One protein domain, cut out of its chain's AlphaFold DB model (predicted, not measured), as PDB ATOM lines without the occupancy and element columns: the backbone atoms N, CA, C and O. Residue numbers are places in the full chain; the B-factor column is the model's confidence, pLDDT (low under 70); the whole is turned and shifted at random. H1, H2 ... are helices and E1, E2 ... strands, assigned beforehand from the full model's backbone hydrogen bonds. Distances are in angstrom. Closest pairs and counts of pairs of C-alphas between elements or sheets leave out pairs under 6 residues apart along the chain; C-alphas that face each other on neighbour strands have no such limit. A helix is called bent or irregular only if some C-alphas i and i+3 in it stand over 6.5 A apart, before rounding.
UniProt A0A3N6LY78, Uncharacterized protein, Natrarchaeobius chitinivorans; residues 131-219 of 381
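AT A GLANCE: This is residues 131 to 219 of the 381 residues of an uncharacterized protein of Natrarchaeobius chitinivorans (UniProt A0A3N6LY78). A twisted four-stranded sheet has the helices H2 and H4 over one face, H4 standing up from it, while H1 and H3 only graze the sheet. The long link between H3 and H4, residues 189 to 200, runs round the helical end of the domain, and the ends of E1 and E4 lie at the other end of its longest axis. The printed part has 89 residues, with four named helices and four named strands in the order H1 E1 E2 E3 H2 H3 H4 E4. The sheet order is E3 E2 E1 E4, mixed, and the class is mixed, helices and strands. The whole is compact, with a radius of gyration of the C-alphas of 13.1 A and spans of 38 by 28 by 24 A.

HOW THE PARTS SIT: In the sheet, E1, residues 138 to 146, and E2, residues 156 to 161, are inner strands, and E3, residues 166 to 170, and E4, residues 213 to 218, are edge strands. E1, E2 and E3 form a meander, each strand the antiparallel neighbour of the one before, and both E1 and E2 and E2 and E3 are hairpins. E2 and E1 run antiparallel at 164 degrees, with N 158 and O 142 within hydrogen-bond range at 2.8 A. E3 and E2 are antiparallel at 155 degrees, with N 159 and O 167 within range at 2.8 A. E4 is parallel to E1 at 28 degrees, with N 214 and O 141 within range at 2.8 A and N 216 and O 143 at 2.9 A. The sheet is only just strongly twisted, its C-alphas lying up to 4.4 A off the best plane. H4, residues 201 to 212, is on the sheet at a height of 10.2 A, over E1 and E4, and stands up from it, its line rising 59 degrees out of the local plane. The closest C-alphas of E1 and H4 are those of Glu 140 and Leu 212, 5.1 A apart. H2, residues 171 to 174, is on the same face as H4, at a height of 8.2 A and only just over E2, on which 3 of its 4 C-alphas fall. H3, residues 177 to 188, only grazes the sheet, with residues 179 to 187. H2 and H3 only just touch, with 3 pairs of C-alphas within 8 A, and only at the corner; H3 does so with residues 179 to 180 alone, and the closest C-alphas, of Val 173 and Lys 179, are 5.3 A apart. H1, residues 131 to 137, only grazes the sheet with residues 134 to 137. H1 and H4 are close but not clearly touching, the C-alphas of Glu 135 and Leu 208 being 7.0 A apart, at a shallow tilt of 16 degrees, the same way. H1 is apart from H2 and H3. In H1 and H3 every O i to N i+4 pair is within hydrogen-bond range, in H4 6 of 8 are, and H2 is too short for such a pair.

IN THESE COORDINATES: H1 begins at C-alpha 131 (99.485, 130.462, 116.880) and is 10.1 A long. E1 is 23.3 A long, E2 16.2 A, E3 13.5 A and E4 15.2 A. H2 is 5.1 A long, H3 16.3 A and H4 17.0 A. H4 begins at C-alpha 201 (102.065, 121.960, 115.882) and is only just irregular: C-alphas 208 and 211 are 6.9 A apart. E4 ends at C-alpha 218 (97.970, 122.093, 88.764).

THE WHOLE: The two C-alphas farthest apart, those of Glu 193 and Thr 219, are 38.2 A apart. The printed part has no cut. The link from H3 to H4 is long, with 12 residues. The mean pLDDT of the printed part is 85.8, and residues 146 to 147, 149 to 154 and 217 are under 70.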
ATOM      1  N   PRO A 131     100.656 131.295 117.158       93.69
ATOM      2  CA  PRO A 131      99.485 130.462 116.880       93.69
ATOM      3  C   PRO A 131      98.156 131.236 116.892       93.69
ATOM      4  O   PRO A 131      97.367 131.123 115.959       93.69
ATOM      5  N   ALA A 132      97.934 132.073 117.911       91.88
ATOM      6  CA  ALA A 132      96.707 132.858 118.027       91.88
ATOM      7  C   ALA A 132      96.602 133.915 116.918       91.88
ATOM      8  O   ALA A 132      95.516 134.153 116.400       91.88
ATOM      9  N   LEU A 133      97.729 134.514 116.521       92.19
ATOM     10  CA  LEU A 133      97.792 135.471 115.421       92.19
ATOM     11  C   LEU A 133      97.401 134.826 114.089       92.19
ATOM     12  O   LEU A 133      96.596 135.394 113.359       92.19
ATOM     13  N   ILE A 134      97.933 133.637 113.781       92.69
ATOM     14  CA  ILE A 134      97.563 132.923 112.552       92.69
ATOM     15  C   ILE A 134      96.081 132.552 112.590       92.69
ATOM     16  O   ILE A 134      95.386 132.802 111.616       92.69
ATOM     17  N   GLU A 135      95.578 131.997 113.695       92.94
ATOM     18  CA  GLU A 135      94.153 131.655 113.825       92.94
ATOM     19  C   GLU A 135      93.239 132.880 113.667       92.94
ATOM     20  O   GLU A 135      92.156 132.774 113.096       92.94
ATOM     21  N   TYR A 136      93.683 134.041 114.147       92.81
ATOM     22  CA  TYR A 136      92.940 135.292 114.047       92.81
ATOM     23  C   TYR A 136      92.928 135.869 112.625       92.81
ATOM     24  O   TYR A 136      91.899 136.380 112.192       92.81
ATOM     25  N   ARG A 137      94.062 135.799 111.916       92.44
ATOM     26  CA  ARG A 137      94.296 136.520 110.654       92.44
ATOM     27  C   ARG A 137      94.136 135.668 109.396       92.44
ATOM     28  O   ARG A 137      93.948 136.226 108.321       92.44
ATOM     29  N   LEU A 138      94.277 134.346 109.483       93.94
ATOM     30  CA  LEU A 138      94.251 133.459 108.318       93.94
ATOM     31  C   LEU A 138      92.820 133.304 107.784       93.94
ATOM     32  O   LEU A 138      91.942 132.808 108.487       93.94
ATOM     33  N   GLU A 139      92.598 133.678 106.524       93.75
ATOM     34  CA  GLU A 139      91.274 133.627 105.889       93.75
ATOM     35  C   GLU A 139      91.122 132.471 104.901       93.75
ATOM     36  O   GLU A 139      90.053 131.870 104.802       93.75
ATOM     37  N   GLU A 140      92.173 132.164 104.142       92.38
ATOM     38  CA  GLU A 140      92.110 131.189 103.054       92.38
ATOM     39  C   GLU A 140      93.450 130.470 102.902       92.38
ATOM     40  O   GLU A 140      94.523 131.069 103.026       92.38
ATOM     41  N   VAL A 141      93.390 129.173 102.598       92.62
ATOM     42  CA  VAL A 141      94.568 128.362 102.290       92.62
ATOM     43  C   VAL A 141      94.374 127.710 100.932       92.62
ATOM     44  O   VAL A 141      93.525 126.845 100.769       92.62
ATOM     45  N   VAL A 142      95.183 128.083  99.946       89.56
ATOM     46  CA  VAL A 142      95.193 127.403  98.646       89.56
ATOM     47  C   VAL A 142      96.288 126.353  98.659       89.56
ATOM     48  O   VAL A 142      97.472 126.683  98.719       89.56
ATOM     49  N   LYS A 143      95.897 125.086  98.593       87.69
ATOM     50  CA  LYS A 143      96.826 123.968  98.455       87.69
ATOM     51  C   LYS A 143      96.955 123.620  96.983       87.69
ATOM     52  O   LYS A 143      96.028 123.084  96.372       87.69
ATOM     53  N   THR A 144      98.122 123.895  96.429       82.25
ATOM     54  CA  THR A 144      98.468 123.499  95.071       82.25
ATOM     55  C   THR A 144      99.110 122.123  95.117       82.25
ATOM     56  O   THR A 144     100.206 121.958  95.655       82.25
ATOM     57  N   VAL A 145      98.416 121.131  94.560       75.44
ATOM     58  CA  VAL A 145      98.942 119.773  94.382       75.44
ATOM     59  C   VAL A 145      99.331 119.615  92.920       75.44
ATOM     60  O   VAL A 145      98.475 119.677  92.034       75.44
ATOM     61  N   THR A 146     100.620 119.415  92.666       69.75
ATOM     62  CA  THR A 146     101.127 119.125  91.327       69.75
ATOM     63  C   THR A 146     100.861 117.669  90.961       69.75
ATOM     64  O   THR A 146     101.006 116.776  91.793       69.75
ATOM     65  N   THR A 147     100.535 117.400  89.699       69.50
ATOM     66  CA  THR A 147     100.377 116.027  89.174       69.50
ATOM     67  C   THR A 147     101.686 115.236  89.021       69.50
ATOM     68  O   THR A 147     101.642 114.098  88.555       69.50
ATOM     69  N   ASP A 148     102.834 115.832  89.353       74.56
ATOM     70  CA  ASP A 148     104.155 115.203  89.243       74.56
ATOM     71  C   ASP A 148     104.283 114.054  90.262       74.56
ATOM     72  O   ASP A 148     103.956 114.203  91.440       74.56
ATOM     73  N   GLN A 149     104.705 112.879  89.797       63.47
ATOM     74  CA  GLN A 149     104.723 111.626  90.552       63.47
ATOM     75  C   GLN A 149     106.063 111.343  91.241       63.47
ATOM     76  O   GLN A 149     106.097 110.558  92.195       63.47
ATOM     77  N   SER A 150     107.173 111.953  90.807       55.22
ATOM     78  CA  SER A 150     108.486 111.636  91.382       55.22
ATOM     79  C   SER A 150     108.866 112.491  92.608       55.22
ATOM     80  O   SER A 150     109.354 113.616  92.483       55.22
ATOM     81  N   SER A 151     108.728 111.842  93.769       50.41
ATOM     82  CA  SER A 151     109.283 112.094  95.114       50.41
ATOM     83  C   SER A 151     108.858 113.356  95.877       50.41
ATOM     84  O   SER A 151     109.265 114.463  95.552       50.41
ATOM     85  N   ASP A 152     108.169 113.077  96.990       47.81
ATOM     86  CA  ASP A 152     107.834 113.928  98.134       47.81
ATOM     87  C   ASP A 152     106.902 115.102  97.845       47.81
ATOM     88  O   ASP A 152     107.363 116.226  97.713       47.81
ATOM     89  N   GLU A 153     105.589 114.814  97.828       53.56
ATOM     90  CA  GLU A 153     104.476 115.750  98.071       53.56
ATOM     91  C   GLU A 153     104.889 117.229  97.951       53.56
ATOM     92  O   GLU A 153     104.984 117.943  98.955       53.56
ATOM     93  N   GLU A 154     105.129 117.696  96.718       61.72
ATOM     94  CA  GLU A 154     105.438 119.098  96.400       61.72
ATOM     95  C   GLU A 154     104.168 119.964  96.527       61.72
ATOM     96  O   GLU A 154     103.906 120.873  95.744       61.72
ATOM     97  N   ALA A 155     103.339 119.671  97.534       74.19
ATOM     98  CA  ALA A 155     102.214 120.499  97.893       74.19
ATOM     99  C   ALA A 155     102.763 121.835  98.391       74.19
ATOM    100  O   ALA A 155     103.438 121.924  99.431       74.19
ATOM    101  N   THR A 156     102.480 122.876  97.621       86.00
ATOM    102  CA  THR A 156     102.693 124.251  98.045       86.00
ATOM    103  C   THR A 156     101.389 124.782  98.611       86.00
ATOM    104  O   THR A 156     100.299 124.470  98.135       86.00
ATOM    105  N   TYR A 157     101.506 125.540  99.688       90.50
ATOM    106  CA  TYR A 157     100.395 126.138 100.398       90.50
ATOM    107  C   TYR A 157     100.543 127.642 100.288       90.50
ATOM    108  O   TYR A 157     101.562 128.192 100.703       90.50
ATOM    109  N   THR A 158      99.536 128.297  99.733       92.94
ATOM    110  CA  THR A 158      99.434 129.751  99.716       92.94
ATOM    111  C   THR A 158      98.458 130.167 100.804       92.94
ATOM    112  O   THR A 158      97.260 129.908 100.703       92.94
ATOM    113  N   LEU A 159      98.996 130.755 101.869       94.88
ATOM    114  CA  LEU A 159      98.256 131.270 103.017       94.88
ATOM    115  C   LEU A 159      97.870 132.721 102.739       94.88
ATOM    116  O   LEU A 159      98.759 133.536 102.483       94.88
ATOM    117  N   LYS A 160      96.580 133.046 102.810       94.31
ATOM    118  CA  LYS A 160      96.071 134.413 102.669       94.31
ATOM    119  C   LYS A 160      95.534 134.906 104.000       94.31
ATOM    120  O   LYS A 160      94.709 134.237 104.626       94.31
ATOM    121  N   PHE A 161      96.006 136.073 104.403       93.75
ATOM    122  CA  PHE A 161      95.619 136.731 105.641       93.75
ATOM    123  C   PHE A 161      94.716 137.937 105.347       93.75
ATOM    124  O   PHE A 161      94.799 138.536 104.271       93.75
ATOM    125  N   ASP A 162      93.869 138.303 106.308       91.19
ATOM    126  CA  ASP A 162      92.899 139.406 106.193       91.19
ATOM    127  C   ASP A 162      93.547 140.797 106.010       91.19
ATOM    128  O   ASP A 162      92.922 141.733 105.505       91.19
ATOM    129  N   ASP A 163      94.823 140.931 106.376       86.00
ATOM    130  CA  ASP A 163      95.647 142.128 106.202       86.00
ATOM    131  C   ASP A 163      96.224 142.248 104.781       86.00
ATOM    132  O   ASP A 163      96.907 143.224 104.456       86.00
ATOM    133  N   GLY A 164      95.908 141.286 103.910       86.50
ATOM    134  CA  GLY A 164      96.368 141.215 102.529       86.50
ATOM    135  C   GLY A 164      97.737 140.558 102.363       86.50
ATOM    136  O   GLY A 164      98.237 140.511 101.236       86.50
ATOM    137  N   LEU A 165      98.352 140.048 103.437       91.12
ATOM    138  CA  LEU A 165      99.552 139.225 103.332       91.12
ATOM    139  C   LEU A 165      99.223 137.913 102.609       91.12
ATOM    140  O   LEU A 165      98.264 137.214 102.935       91.12
ATOM    141  N   GLU A 166     100.078 137.547 101.657       93.31
ATOM    142  CA  GLU A 166     100.038 136.252 100.989       93.31
ATOM    143  C   GLU A 166     101.400 135.563 101.139       93.31
ATOM    144  O   GLU A 166     102.443 136.131 100.804       93.31
ATOM    145  N   LEU A 167     101.401 134.339 101.674       92.75
ATOM    146  CA  LEU A 167     102.607 133.544 101.904       92.75
ATOM    147  C   LEU A 167     102.512 132.193 101.206       92.75
ATOM    148  O   LEU A 167     101.778 131.312 101.647       92.75
ATOM    149  N   THR A 168     103.329 131.996 100.174       91.88
ATOM    150  CA  THR A 168     103.512 130.683  99.547       91.88
ATOM    151  C   THR A 168     104.646 129.920 100.226       91.88
ATOM    152  O   THR A 168     105.801 130.355 100.237       91.88
ATOM    153  N   VAL A 169     104.326 128.757 100.791       90.75
ATOM    154  CA  VAL A 169     105.259 127.903 101.531       90.75
ATOM    155  C   VAL A 169     105.134 126.441 101.108       90.75
ATOM    156  O   VAL A 169     104.064 125.960 100.751       90.75
ATOM    157  N   ALA A 170     106.236 125.698 101.170       88.81
ATOM    158  CA  ALA A 170     106.191 124.248 101.007       88.81
ATOM    159  C   ALA A 170     105.542 123.585 102.233       88.81
ATOM    160  O   ALA A 170     105.654 124.097 103.352       88.81
ATOM    161  N   ARG A 171     104.963 122.392 102.061       87.44
ATOM    162  CA  ARG A 171     104.403 121.590 103.165       87.44
ATOM    163  C   ARG A 171     105.338 121.485 104.378       87.44
ATOM    164  O   ARG A 171     104.926 121.728 105.507       87.44
ATOM    165  N   GLY A 172     106.616 121.173 104.158       86.69
ATOM    166  CA  GLY A 172     107.603 121.030 105.238       86.69
ATOM    167  C   GLY A 172     107.937 122.326 105.993       86.69
ATOM    168  O   GLY A 172     108.587 122.264 107.033       86.69
ATOM    169  N   VAL A 173     107.529 123.484 105.469       90.56
ATOM    170  CA  VAL A 173     107.603 124.784 106.152       90.56
ATOM    171  C   VAL A 173     106.312 125.041 106.925       90.56
ATOM    172  O   VAL A 173     106.386 125.435 108.078       90.56
ATOM    173  N   LEU A 174     105.144 124.767 106.334       92.31
ATOM    174  CA  LEU A 174     103.843 124.946 106.996       92.31
ATOM    175  C   LEU A 174     103.719 124.115 108.282       92.31
ATOM    176  O   LEU A 174     103.315 124.614 109.330       92.31
ATOM    177  N   PHE A 175     104.114 122.843 108.220       91.19
ATOM    178  CA  PHE A 175     104.021 121.905 109.344       91.19
ATOM    179  C   PHE A 175     105.215 121.990 110.316       91.19
ATOM    180  O   PHE A 175     105.365 121.131 111.184       91.19
ATOM    181  N   ASP A 176     106.047 123.026 110.204       91.94
ATOM    182  CA  ASP A 176     107.177 123.308 111.088       91.94
ATOM    183  C   ASP A 176     107.021 124.727 111.657       91.94
ATOM    184  O   ASP A 176     107.226 125.716 110.954       91.94
ATOM    185  N   GLN A 177     106.626 124.821 112.934       93.44
ATOM    186  CA  GLN A 177     106.287 126.090 113.587       93.44
ATOM    187  C   GLN A 177     107.381 127.139 113.427       93.44
ATOM    188  O   GLN A 177     107.094 128.289 113.098       93.44
ATOM    189  N   GLN A 178     108.630 126.733 113.653       91.44
ATOM    190  CA  GLN A 178     109.764 127.638 113.616       91.44
ATOM    191  C   GLN A 178     109.970 128.166 112.196       91.44
ATOM    192  O   GLN A 178     110.109 129.372 112.003       91.44
ATOM    193  N   LYS A 179     109.937 127.289 111.186       93.44
ATOM    194  CA  LYS A 179     110.123 127.719 109.793       93.44
ATOM    195  C   LYS A 179     108.995 128.618 109.313       93.44
ATOM    196  O   LYS A 179     109.265 129.573 108.587       93.44
ATOM    197  N   LEU A 180     107.745 128.329 109.682       94.62
ATOM    198  CA  LEU A 180     106.632 129.197 109.308       94.62
ATOM    199  C   LEU A 180     106.736 130.559 110.000       94.62
ATOM    200  O   LEU A 180     106.543 131.581 109.346       94.62
ATOM    201  N   TRP A 181     107.098 130.579 111.285       94.31
ATOM    202  CA  TRP A 181     107.338 131.814 112.031       94.31
ATOM    203  C   TRP A 181     108.438 132.657 111.382       94.31
ATOM    204  O   TRP A 181     108.218 133.832 111.101       94.31
ATOM    205  N   GLU A 182     109.585 132.060 111.047       91.50
ATOM    206  CA  GLU A 182     110.688 132.751 110.362       91.50
ATOM    207  C   GLU A 182     110.241 133.352 109.020       91.50
ATOM    208  O   GLU A 182     110.620 134.473 108.676       91.50
ATOM    209  N   ARG A 183     109.405 132.633 108.258       91.31
ATOM    210  CA  ARG A 183     108.839 133.142 106.999       91.31
ATOM    211  C   ARG A 183     107.883 134.304 107.222       91.31
ATOM    212  O   ARG A 183     107.975 135.289 106.493       91.31
ATOM    213  N   TYR A 184     107.006 134.199 108.216       92.81
ATOM    214  CA  TYR A 184     106.049 135.244 108.555       92.81
ATOM    215  C   TYR A 184     106.756 136.527 108.995       92.81
ATOM    216  O   TYR A 184     106.502 137.589 108.428       92.81
ATOM    217  N   THR A 185     107.688 136.433 109.945       90.81
ATOM    218  CA  THR A 185     108.408 137.602 110.475       90.81
ATOM    219  C   THR A 185     109.298 138.255 109.422       90.81
ATOM    220  O   THR A 185     109.367 139.478 109.345       90.81
ATOM    221  N   THR A 186     109.909 137.463 108.534       90.00
ATOM    222  CA  THR A 186     110.675 137.991 107.392       90.00
ATOM    223  C   THR A 186     109.791 138.761 106.411       90.00
ATOM    224  O   THR A 186     110.232 139.759 105.846       90.00
ATOM    225  N   ALA A 187     108.562 138.298 106.174       88.94
ATOM    226  CA  ALA A 187     107.659 138.923 105.214       88.94
ATOM    227  C   ALA A 187     106.983 140.186 105.760       88.94
ATOM    228  O   ALA A 187     106.761 141.131 105.009       88.94
ATOM    229  N   THR A 188     106.655 140.201 107.052       88.56
ATOM    230  CA  THR A 188     105.861 141.273 107.667       88.56
ATOM    231  C   THR A 188     106.692 142.275 108.462       88.56
ATOM    232  O   THR A 188     106.250 143.401 108.663       88.56
ATOM    233  N   GLY A 189     107.878 141.883 108.940       85.00
ATOM    234  CA  GLY A 189     108.621 142.637 109.955       85.00
ATOM    235  C   GLY A 189     107.972 142.605 111.344       85.00
ATOM    236  O   GLY A 189     108.424 143.318 112.236       85.00
ATOM    237  N   LYS A 190     106.924 141.791 111.533       87.94
ATOM    238  CA  LYS A 190     106.207 141.604 112.796       87.94
ATOM    239  C   LYS A 190     106.795 140.423 113.562       87.94
ATOM    240  O   LYS A 190     107.074 139.389 112.958       87.94
ATOM    241  N   TYR A 191     106.940 140.534 114.880       88.69
ATOM    242  CA  TYR A 191     107.624 139.532 115.709       88.69
ATOM    243  C   TYR A 191     106.752 138.998 116.858       88.69
ATOM    244  O   TYR A 191     107.070 139.226 118.026       88.69
ATOM    245  N   PRO A 192     105.677 138.242 116.563       89.62
ATOM    246  CA  PRO A 192     104.868 137.608 117.600       89.62
ATOM    247  C   PRO A 192     105.674 136.557 118.374       89.62
ATOM    248  O   PRO A 192     106.615 135.949 117.856       89.62
ATOM    249  N   GLU A 193     105.292 136.299 119.618       88.00
ATOM    250  CA  GLU A 193     105.917 135.303 120.475       88.00
ATOM    251  C   GLU A 193     105.686 133.881 119.945       88.00
ATOM    252  O   GLU A 193     104.562 133.461 119.648       88.00
ATOM    253  N   MET A 194     106.770 133.106 119.858       85.69
ATOM    254  CA  MET A 194     106.679 131.667 119.642       85.69
ATOM    255  C   MET A 194     106.283 130.983 120.950       85.69
ATOM    256  O   MET A 194     107.136 130.698 121.790       85.69
ATOM    257  N   ALA A 195     104.994 130.694 121.104       85.31
ATOM    258  CA  ALA A 195     104.483 129.870 122.192       85.31
ATOM    259  C   ALA A 195     104.031 128.494 121.687       85.31
ATOM    260  O   ALA A 195     103.687 128.318 120.515       85.31
ATOM    261  N   ASP A 196     104.011 127.517 122.591       80.50
ATOM    262  CA  ASP A 196     103.423 126.204 122.335       80.50
ATOM    263  C   ASP A 196     101.888 126.343 122.241       80.50
ATOM    264  O   ASP A 196     101.279 126.860 123.184       80.50
ATOM    265  N   PRO A 197     101.236 125.888 121.151       76.31
ATOM    266  CA  PRO A 197      99.777 125.919 121.035       76.31
ATOM    267  C   PRO A 197      99.056 124.941 121.987       76.31
ATOM    268  O   PRO A 197      97.831 124.832 121.946       76.31
ATOM    269  N   GLY A 198      99.775 124.203 122.841       74.12
ATOM    270  CA  GLY A 198      99.210 123.254 123.806       74.12
ATOM    271  C   GLY A 198      98.881 121.886 123.200       74.12
ATOM    272  O   GLY A 198      98.419 120.987 123.905       74.12
ATOM    273  N   GLN A 199      99.148 121.721 121.905       84.06
ATOM    274  CA  GLN A 199      99.108 120.464 121.170       84.06
ATOM    275  C   GLN A 199     100.238 120.440 120.131       84.06
ATOM    276  O   GLN A 199     100.883 121.453 119.879       84.06
ATOM    277  N   ALA A 200     100.512 119.286 119.518       89.38
ATOM    278  CA  ALA A 200     101.584 119.205 118.531       89.38
ATOM    279  C   ALA A 200     101.283 120.120 117.330       89.38
ATOM    280  O   ALA A 200     100.225 120.002 116.713       89.38
ATOM    281  N   TRP A 201     102.232 120.991 116.972       92.44
ATOM    282  CA  TRP A 201     102.065 121.960 115.882       92.44
ATOM    283  C   TRP A 201     101.488 121.365 114.585       92.44
ATOM    284  O   TRP A 201     100.533 121.941 114.068       92.44
ATOM    285  N   PRO A 202     101.969 120.209 114.071       90.31
ATOM    286  CA  PRO A 202     101.427 119.651 112.836       90.31
ATOM    287  C   PRO A 202      99.935 119.300 112.909       90.31
ATOM    288  O   PRO A 202      99.224 119.420 111.917       90.31
ATOM    289  N   GLU A 203      99.466 118.864 114.078       91.31
ATOM    290  CA  GLU A 203      98.056 118.556 114.318       91.31
ATOM    291  C   GLU A 203      97.232 119.843 114.432       91.31
ATOM    292  O   GLU A 203      96.162 119.938 113.838       91.31
ATOM    293  N   TRP A 204      97.765 120.854 115.125       94.19
ATOM    294  CA  TRP A 204      97.117 122.156 115.264       94.19
ATOM    295  C   TRP A 204      96.948 122.880 113.937       94.19
ATOM    296  O   TRP A 204      95.830 123.245 113.583       94.19
ATOM    297  N   VAL A 205      98.033 123.034 113.176       92.50
ATOM    298  CA  VAL A 205      97.971 123.739 111.894       92.50
ATOM    299  C   VAL A 205      97.101 122.971 110.902       92.50
ATOM    300  O   VAL A 205      96.341 123.587 110.171       92.50
ATOM    301  N   GLY A 206      97.125 121.632 110.933       90.88
ATOM    302  CA  GLY A 206      96.242 120.799 110.117       90.88
ATOM    303  C   GLY A 206      94.758 121.057 110.391       90.88
ATOM    304  O   GLY A 206      94.000 121.278 109.453       90.88
ATOM    305  N   GLN A 207      94.352 121.092 111.664       92.62
ATOM    306  CA  GLN A 207      92.965 121.388 112.057       92.62
ATOM    307  C   GLN A 207      92.543 122.818 111.704       92.62
ATOM    308  O   GLN A 207      91.381 123.044 111.371       92.62
ATOM    309  N   LEU A 208      93.473 123.773 111.787       92.44
ATOM    310  CA  LEU A 208      93.214 125.167 111.440       92.44
ATOM    311  C   LEU A 208      92.985 125.346 109.934       92.44
ATOM    312  O   LEU A 208      92.048 126.036 109.538       92.44
ATOM    313  N   ILE A 209      93.831 124.735 109.098       93.06
ATOM    314  CA  ILE A 209      93.776 124.931 107.643       93.06
ATOM    315  C   ILE A 209      92.713 124.069 106.963       93.06
ATOM    316  O   ILE A 209      92.171 124.506 105.958       93.06
ATOM    317  N   GLU A 210      92.379 122.884 107.488       91.12
ATOM    318  CA  GLU A 210      91.406 121.958 106.880       91.12
ATOM    319  C   GLU A 210      90.072 122.625 106.469       91.12
ATOM    320  O   GLU A 210      89.635 122.408 105.339       91.12
ATOM    321  N   PRO A 211      89.417 123.464 107.299       90.38
ATOM    322  CA  PRO A 211      88.191 124.156 106.888       90.38
ATOM    323  C   PRO A 211      88.413 125.324 105.911       90.38
ATOM    324  O   PRO A 211      87.444 125.777 105.302       90.38
ATOM    325  N   LEU A 212      89.645 125.826 105.784       89.56
ATOM    326  CA  LEU A 212      90.030 126.956 104.929       89.56
ATOM    327  C   LEU A 212      90.684 126.502 103.611       89.56
ATOM    328  O   LEU A 212      90.955 127.332 102.742       89.56
ATOM    329  N   GLU A 213      90.966 125.203 103.480       88.31
ATOM    330  CA  GLU A 213      91.731 124.621 102.383       88.31
ATOM    331  C   GLU A 213      90.896 124.544 101.097       88.31
ATOM    332  O   GLU A 213      89.841 123.907 101.032       88.31
ATOM    333  N   ILE A 214      91.410 125.167 100.040       86.31
ATOM    334  CA  ILE A 214      90.929 125.041  98.669       86.31
ATOM    335  C   ILE A 214      92.007 124.303  97.878       86.31
ATOM    336  O   ILE A 214      93.126 124.795  97.715       86.31
ATOM    337  N   GLU A 215      91.670 123.120  97.370       79.00
ATOM    338  CA  GLU A 215      92.577 122.358  96.515       79.00
ATOM    339  C   GLU A 215      92.571 122.923  95.088       79.00
ATOM    340  O   GLU A 215      91.531 122.962  94.422       79.00
ATOM    341  N   ASN A 216      93.745 123.332  94.607       73.38
ATOM    342  CA  ASN A 216      93.975 123.736  93.224       73.38
ATOM    343  C   ASN A 216      94.881 122.697  92.535       73.38
ATOM    344  O   ASN A 216      96.094 122.696  92.760       73.38
ATOM    345  N   PRO A 217      94.325 121.770  91.734       64.62
ATOM    346  CA  PRO A 217      95.134 120.806  91.003       64.62
ATOM    347  C   PRO A 217      95.836 121.506  89.834       64.62
ATOM    348  O   PRO A 217      95.185 121.965  88.894       64.62
ATOM    349  N   GLU A 218      97.166 121.546  89.859       70.31
ATOM    350  CA  GLU A 218      97.970 122.093  88.764       70.31
ATOM    351  C   GLU A 218      98.735 120.979  88.049       70.31
ATOM    352  O   GLU A 218      99.252 120.040  88.659       70.31
ATOM    353  N   THR A 219      98.806 121.070  86.718       73.19
ATOM    354  CA  THR A 219      99.687 120.181  85.955       73.19
ATOM    355  C   THR A 219     101.120 120.612  86.218       73.19
ATOM    356  O   THR A 219     101.519 121.698  85.800       73.19
TER     357      THR A 219